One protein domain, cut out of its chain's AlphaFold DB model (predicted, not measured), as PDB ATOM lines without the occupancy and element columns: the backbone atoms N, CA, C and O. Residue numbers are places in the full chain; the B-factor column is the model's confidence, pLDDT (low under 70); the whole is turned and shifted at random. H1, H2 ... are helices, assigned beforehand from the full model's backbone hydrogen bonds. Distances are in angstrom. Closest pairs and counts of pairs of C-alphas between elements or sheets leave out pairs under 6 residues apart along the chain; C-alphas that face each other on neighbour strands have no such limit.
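Overview. This is residues 67 to 117 of the 117 residues of the protein "Ulp1 protease family, C-terminal catalytic domain containing protein" of Parasponia andersonii (UniProt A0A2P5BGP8). Two helices meet near their first residues as an L: the longer one, H2, points away from the corner as an arm, and H1 makes the other leg. The link of residues 87 to 98 folds back beside H1 to bring the chain to the start of H2, and residues 107 to 117 stick out free of the body. The printed part has 51 residues with two named helices, H1 then H2, and no named strand; its class is all helix. It is only just loose, close to compact, with a radius of gyration of the C-alphas of 11.9 A, and its flat outline spans 38 by 27 by 14 A.

Along the chain. Find C-alpha 99 at (132.124, 168.658, 151.781); from there H2, residues 99 to 115, runs 24.6 A to C-alpha 115 at (144.943, 172.298, 131.155). Then look back to C-alpha 74 at (138.629, 173.919, 156.719), where H1, residues 74 to 86, begins; it is 18.4 A long.

Arrangement. Look at residues 99 to 103 of H2 and residues 76 to 80 of H1, for with these parts alone the two helices touch. Their closest C-alphas, those of Arg 103 and Ile 76, are 6.2 A apart. Their lines stand about perpendicular, at 79 degrees. In the backbone of H1 every O i to N i+4 pair is within hydrogen-bond range; in H2 it is 12 of 13.

Size, cuts and confidence. Measure from His 69 to Leu 117 and you have the two C-alphas farthest apart, 38.7 A. Residues 107 to 117, of which 107 to 115 belong to H2, stand free; without them the body spans 27 by 19 by 15 A. The link from H1 to H2 is long, with 12 residues, and the printed part has no cut. The mean pLDDT of the printed part is 87.0, and you will find values under 70 at residues 114 to 117, where Leu 117 is the chain's last residue.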
ATOM      1  N   GLN A  67     129.503 173.550 161.047       87.00
ATOM      2  CA  GLN A  67     130.777 173.273 161.690       87.00
ATOM      3  C   GLN A  67     131.440 172.072 161.024       87.00
ATOM      4  O   GLN A  67     130.778 171.085 160.709       87.00
ATOM      5  N   ASN A  68     132.744 172.196 160.811       86.62
ATOM      6  CA  ASN A  68     133.605 171.151 160.302       86.62
ATOM      7  C   ASN A  68     134.063 170.275 161.469       86.62
ATOM      8  O   ASN A  68     134.935 170.683 162.240       86.62
ATOM      9  N   HIS A  69     133.516 169.068 161.576       86.19
ATOM     10  CA  HIS A  69     133.948 168.092 162.580       86.19
ATOM     11  C   HIS A  69     135.074 167.191 162.053       86.19
ATOM     12  O   HIS A  69     135.641 166.396 162.803       86.19
ATOM     13  N   GLN A  70     135.414 167.305 160.764       84.75
ATOM     14  CA  GLN A  70     136.465 166.532 160.112       84.75
ATOM     15  C   GLN A  70     137.789 167.306 160.056       84.75
ATOM     16  O   GLN A  70     137.855 168.536 160.093       84.75
ATOM     17  N   ILE A  71     138.898 166.578 159.950       85.06
ATOM     18  CA  ILE A  71     140.227 167.181 159.811       85.06
ATOM     19  C   ILE A  71     140.522 167.382 158.320       85.06
ATOM     20  O   ILE A  71     140.345 166.469 157.521       85.06
ATOM     21  N   GLY A  72     141.034 168.561 157.958       87.00
ATOM     22  CA  GLY A  72     141.543 168.844 156.609       87.00
ATOM     23  C   GLY A  72     140.573 169.553 155.663       87.00
ATOM     24  O   GLY A  72     140.997 169.986 154.596       87.00
ATOM     25  N   ASP A  73     139.315 169.756 156.058       90.75
ATOM     26  CA  ASP A  73     138.312 170.378 155.185       90.75
ATOM     27  C   ASP A  73     138.087 171.880 155.429       90.75
ATOM     28  O   ASP A  73     137.372 172.528 154.662       90.75
ATOM     29  N   CYS A  74     138.756 172.486 156.419       89.06
ATOM     30  CA  CYS A  74     138.629 173.919 156.719       89.06
ATOM     31  C   CYS A  74     138.887 174.817 155.492       89.06
ATOM     32  O   CYS A  74     138.191 175.811 155.295       89.06
ATOM     33  N   GLY A  75     139.824 174.437 154.616       89.75
ATOM     34  CA  GLY A  75     140.078 175.152 153.363       89.75
ATOM     35  C   GLY A  75     138.891 175.110 152.395       89.75
ATOM     36  O   GLY A  75     138.543 176.129 151.803       89.75
ATOM     37  N   ILE A  76     138.218 173.961 152.275       92.38
ATOM     38  CA  ILE A  76     137.040 173.807 151.408       92.38
ATOM     39  C   ILE A  76     135.856 174.588 151.978       92.38
ATOM     40  O   ILE A  76     135.176 175.288 151.225       92.38
ATOM     41  N   TYR A  77     135.663 174.553 153.299       92.06
ATOM     42  CA  TYR A  77     134.678 175.392 153.982       92.06
ATOM     43  C   TYR A  77     134.901 176.878 153.677       92.06
ATOM     44  O   TYR A  77     133.952 177.567 153.305       92.06
ATOM     45  N   VAL A  78     136.145 177.372 153.746       90.88
ATOM     46  CA  VAL A  78     136.465 178.773 153.409       90.88
ATOM     47  C   VAL A  78     136.164 179.092 151.942       90.88
ATOM     48  O   VAL A  78     135.564 180.130 151.659       90.88
ATOM     49  N   ILE A  79     136.540 178.225 150.998       92.31
ATOM     50  CA  ILE A  79     136.296 178.464 149.566       92.31
ATOM     51  C   ILE A  79     134.792 178.517 149.277       92.31
ATOM     52  O   ILE A  79     134.306 179.481 148.679       92.31
ATOM     53  N   LYS A  80     134.036 177.519 149.746       91.12
ATOM     54  CA  LYS A  80     132.584 177.462 149.541       91.12
ATOM     55  C   LYS A  80     131.859 178.597 150.243       91.12
ATOM     56  O   LYS A  80     130.907 179.136 149.688       91.12
ATOM     57  N   HIS A  81     132.343 179.000 151.413       88.12
ATOM     58  CA  HIS A  81     131.865 180.190 152.089       88.12
ATOM     59  C   HIS A  81     131.972 181.421 151.177       88.12
ATOM     60  O   HIS A  81     130.992 182.142 150.996       88.12
ATOM     61  N   ILE A  82     133.163 181.690 150.628       89.81
ATOM     62  CA  ILE A  82     133.398 182.854 149.761       89.81
ATOM     63  C   ILE A  82     132.441 182.816 148.566       89.81
ATOM     64  O   ILE A  82     131.750 183.801 148.308       89.81
ATOM     65  N   GLU A  83     132.347 181.668 147.893       91.12
ATOM     66  CA  GLU A  83     131.453 181.472 146.752       91.12
ATOM     67  C   GLU A  83     129.990 181.756 147.113       91.12
ATOM     68  O   GLU A  83     129.313 182.518 146.423       91.12
ATOM     69  N   PHE A  84     129.495 181.187 148.212       90.19
ATOM     70  CA  PHE A  84     128.100 181.333 148.618       90.19
ATOM     71  C   PHE A  84     127.793 182.764 149.054       90.19
ATOM     72  O   PHE A  84     126.787 183.326 148.627       90.19
ATOM     73  N   HIS A  85     128.684 183.386 149.831       86.62
ATOM     74  CA  HIS A  85     128.533 184.771 150.266       86.62
ATOM     75  C   HIS A  85     128.480 185.744 149.084       86.62
ATOM     76  O   HIS A  85     127.630 186.631 149.059       86.62
ATOM     77  N   MET A  86     129.341 185.556 148.079       88.56
ATOM     78  CA  MET A  86     129.346 186.384 146.868       88.56
ATOM     79  C   MET A  86     128.077 186.220 146.025       88.56
ATOM     80  O   MET A  86     127.652 187.174 145.379       88.56
ATOM     81  N   ASN A  87     127.458 185.036 146.048       90.19
ATOM     82  CA  ASN A  87     126.216 184.746 145.327       90.19
ATOM     83  C   ASN A  87     124.945 184.983 146.168       90.19
ATOM     84  O   ASN A  87     123.845 184.708 145.697       90.19
ATOM     85  N   GLY A  88     125.067 185.469 147.411       87.50
ATOM     86  CA  GLY A  88     123.925 185.670 148.312       87.50
ATOM     87  C   GLY A  88     123.228 184.373 148.748       87.50
ATOM     88  O   GLY A  88     122.050 184.397 149.102       87.50
ATOM     89  N   LEU A  89     123.933 183.239 148.705       87.75
ATOM     90  CA  LEU A  89     123.418 181.919 149.070       87.75
ATOM     91  C   LEU A  89     123.551 181.650 150.575       87.75
ATOM     92  O   LEU A  89     124.415 182.201 151.259       87.75
ATOM     93  N   ASN A  90     122.707 180.749 151.087       83.69
ATOM     94  CA  ASN A  90     122.748 180.334 152.486       83.69
ATOM     95  C   ASN A  90     123.924 179.380 152.755       83.69
ATOM     96  O   ASN A  90     124.037 178.323 152.135       83.69
ATOM     97  N   LEU A  91     124.760 179.742 153.729       79.06
ATOM     98  CA  LEU A  91     125.962 179.011 154.137       79.06
ATOM     99  C   LEU A  91     125.680 177.639 154.764       79.06
ATOM    100  O   LEU A  91     126.582 176.807 154.805       79.06
ATOM    101  N   SER A  92     124.444 177.362 155.196       81.88
ATOM    102  CA  SER A  92     124.050 176.039 155.709       81.88
ATOM    103  C   SER A  92     124.151 174.920 154.665       81.88
ATOM    104  O   SER A  92     124.155 173.741 155.018       81.88
ATOM    105  N   GLY A  93     124.261 175.269 153.378       83.31
ATOM    106  CA  GLY A  93     124.443 174.311 152.288       83.31
ATOM    107  C   GLY A  93     125.835 173.677 152.206       83.31
ATOM    108  O   GLY A  93     126.047 172.835 151.338       83.31
ATOM    109  N   VAL A  94     126.779 174.061 153.068       88.25
ATOM    110  CA  VAL A  94     128.114 173.452 153.178       88.25
ATOM    111  C   VAL A  94     128.173 172.711 154.502       88.25
ATOM    112  O   VAL A  94     127.977 173.348 155.523       88.25
ATOM    113  N   ASN A  95     128.382 171.398 154.513       90.81
ATOM    114  CA  ASN A  95     128.460 170.596 155.737       90.81
ATOM    115  C   ASN A  95     129.265 169.309 155.497       90.81
ATOM    116  O   ASN A  95     129.598 168.984 154.358       90.81
ATOM    117  N   ASP A  96     129.556 168.566 156.561       90.69
ATOM    118  CA  ASP A  96     130.408 167.372 156.492       90.69
ATOM    119  C   ASP A  96     129.850 166.271 155.568       90.69
ATOM    120  O   ASP A  96     130.631 165.512 154.992       90.69
ATOM    121  N   ASP A  97     128.531 166.220 155.338       91.75
ATOM    122  CA  ASP A  97     127.913 165.226 154.447       91.75
ATOM    123  C   ASP A  97     128.229 165.494 152.969       91.75
ATOM    124  O   ASP A  97     128.307 164.568 152.158       91.75
ATOM    125  N   ASN A  98     128.405 166.765 152.590       91.75
ATOM    126  CA  ASN A  98     128.607 167.168 151.198       91.75
ATOM    127  C   ASN A  98     129.981 167.792 150.908       91.75
ATOM    128  O   ASN A  98     130.322 168.002 149.739       91.75
ATOM    129  N   ILE A  99     130.811 168.020 151.930       92.50
ATOM    130  CA  ILE A  99     132.124 168.658 151.781       92.50
ATOM    131  C   ILE A  99     133.058 167.872 150.856       92.50
ATOM    132  O   ILE A  99     133.771 168.464 150.042       92.50
ATOM    133  N   GLY A 100     132.982 166.536 150.882       93.69
ATOM    134  CA  GLY A 100     133.752 165.668 149.991       93.69
ATOM    135  C   GLY A 100     133.403 165.864 148.510       93.69
ATOM    136  O   GLY A 100     134.292 165.838 147.657       93.69
ATOM    137  N   LEU A 101     132.129 166.136 148.198       94.50
ATOM    138  CA  LEU A 101     131.695 166.455 146.835       94.50
ATOM    139  C   LEU A 101     132.272 167.797 146.385       94.50
ATOM    140  O   LEU A 101     132.765 167.907 145.262       94.50
ATOM    141  N   PHE A 102     132.263 168.803 147.262       94.00
ATOM    142  CA  PHE A 102     132.859 170.103 146.962       94.00
ATOM    143  C   PHE A 102     134.368 170.018 146.768       94.00
ATOM    144  O   PHE A 102     134.882 170.609 145.821       94.00
ATOM    145  N   ARG A 103     135.067 169.238 147.597       93.81
ATOM    146  CA  ARG A 103     136.506 169.000 147.457       93.81
ATOM    147  C   ARG A 103     136.849 168.397 146.095       93.81
ATOM    148  O   ARG A 103     137.712 168.926 145.402       93.81
ATOM    149  N   ASN A 104     136.136 167.346 145.686       94.62
ATOM    150  CA  ASN A 104     136.343 166.715 144.379       94.62
ATOM    151  C   ASN A 104     136.010 167.668 143.228       94.62
ATOM    152  O   ASN A 104     136.784 167.774 142.282       94.62
ATOM    153  N   LYS A 105     134.897 168.404 143.326       93.81
ATOM    154  CA  LYS A 105     134.508 169.395 142.317       93.81
ATOM    155  C   LYS A 105     135.591 170.460 142.131       93.81
ATOM    156  O   LYS A 105     135.998 170.698 141.002       93.81
ATOM    157  N   ILE A 106     136.082 171.050 143.222       92.44
ATOM    158  CA  ILE A 106     137.134 172.077 143.184       92.44
ATOM    159  C   ILE A 106     138.432 171.498 142.608       92.44
ATOM    160  O   ILE A 106     139.061 172.141 141.774       92.44
ATOM    161  N   ALA A 107     138.818 170.281 142.999       92.75
ATOM    162  CA  ALA A 107     140.003 169.623 142.448       92.75
ATOM    163  C   ALA A 107     139.889 169.416 140.929       92.75
ATOM    164  O   ALA A 107     140.829 169.724 140.201       92.75
ATOM    165  N   CYS A 108     138.729 168.956 140.445       93.31
ATOM    166  CA  CYS A 108     138.459 168.843 139.015       93.31
ATOM    167  C   CYS A 108     138.494 170.211 138.325       93.31
ATOM    168  O   CYS A 108     139.132 170.335 137.292       93.31
ATOM    169  N   GLU A 109     137.847 171.239 138.875       91.19
ATOM    170  CA  GLU A 109     137.814 172.582 138.278       91.19
ATOM    171  C   GLU A 109     139.203 173.222 138.176       91.19
ATOM    172  O   GLU A 109     139.514 173.822 137.148       91.19
ATOM    173  N   ILE A 110     140.040 173.080 139.208       90.56
ATOM    174  CA  ILE A 110     141.435 173.544 139.182       90.56
ATOM    175  C   ILE A 110     142.208 172.771 138.114       90.56
ATOM    176  O   ILE A 110     142.834 173.382 137.253       90.56
ATOM    177  N   TYR A 111     142.103 171.439 138.125       90.94
ATOM    178  CA  TYR A 111     142.778 170.602 137.143       90.94
ATOM    179  C   TYR A 111     142.343 170.932 135.711       90.94
ATOM    180  O   TYR A 111     143.185 171.068 134.847       90.94
ATOM    181  N   TYR A 112     141.056 171.114 135.426       90.12
ATOM    182  CA  TYR A 112     140.625 171.450 134.067       90.12
ATOM    183  C   TYR A 112     141.102 172.840 133.630       90.12
ATOM    184  O   TYR A 112     141.590 172.982 132.514       90.12
ATOM    185  N   ARG A 113     141.047 173.848 134.511       78.06
ATOM    186  CA  ARG A 113     141.503 175.209 134.180       78.06
ATOM    187  C   ARG A 113     142.998 175.306 133.892       78.06
ATOM    188  O   ARG A 113     143.387 176.118 133.062       78.06
ATOM    189  N   ASP A 114     143.816 174.501 134.563       66.81
ATOM    190  CA  ASP A 114     145.267 174.483 134.339       66.81
ATOM    191  C   ASP A 114     145.657 173.785 133.019       66.81
ATOM    192  O   ASP A 114     146.802 173.896 132.582       66.81
ATOM    193  N   TRP A 115     144.718 173.076 132.379       61.16
ATOM    194  CA  TRP A 115     144.943 172.298 131.155       61.16
ATOM    195  C   TRP A 115     144.150 172.793 129.934       61.16
ATOM    196  O   TRP A 115     144.299 172.224 128.851       61.16
ATOM    197  N   ASP A 116     143.371 173.867 130.070       54.50
ATOM    198  CA  ASP A 116     142.801 174.607 128.939       54.50
ATOM    199  C   ASP A 116     143.902 175.476 128.282       54.50
ATOM    200  O   ASP A 116     144.073 176.653 128.612       54.50
ATOM    201  N   LEU A 117     144.683 174.859 127.379       50.12
ATOM    202  CA  LEU A 117     145.535 175.518 126.371       50.12
ATOM    203  C   LEU A 117     144.704 176.045 125.193       50.12
ATOM    204  O   LEU A 117     143.874 175.269 124.667       50.12
TER     205      LEU A 117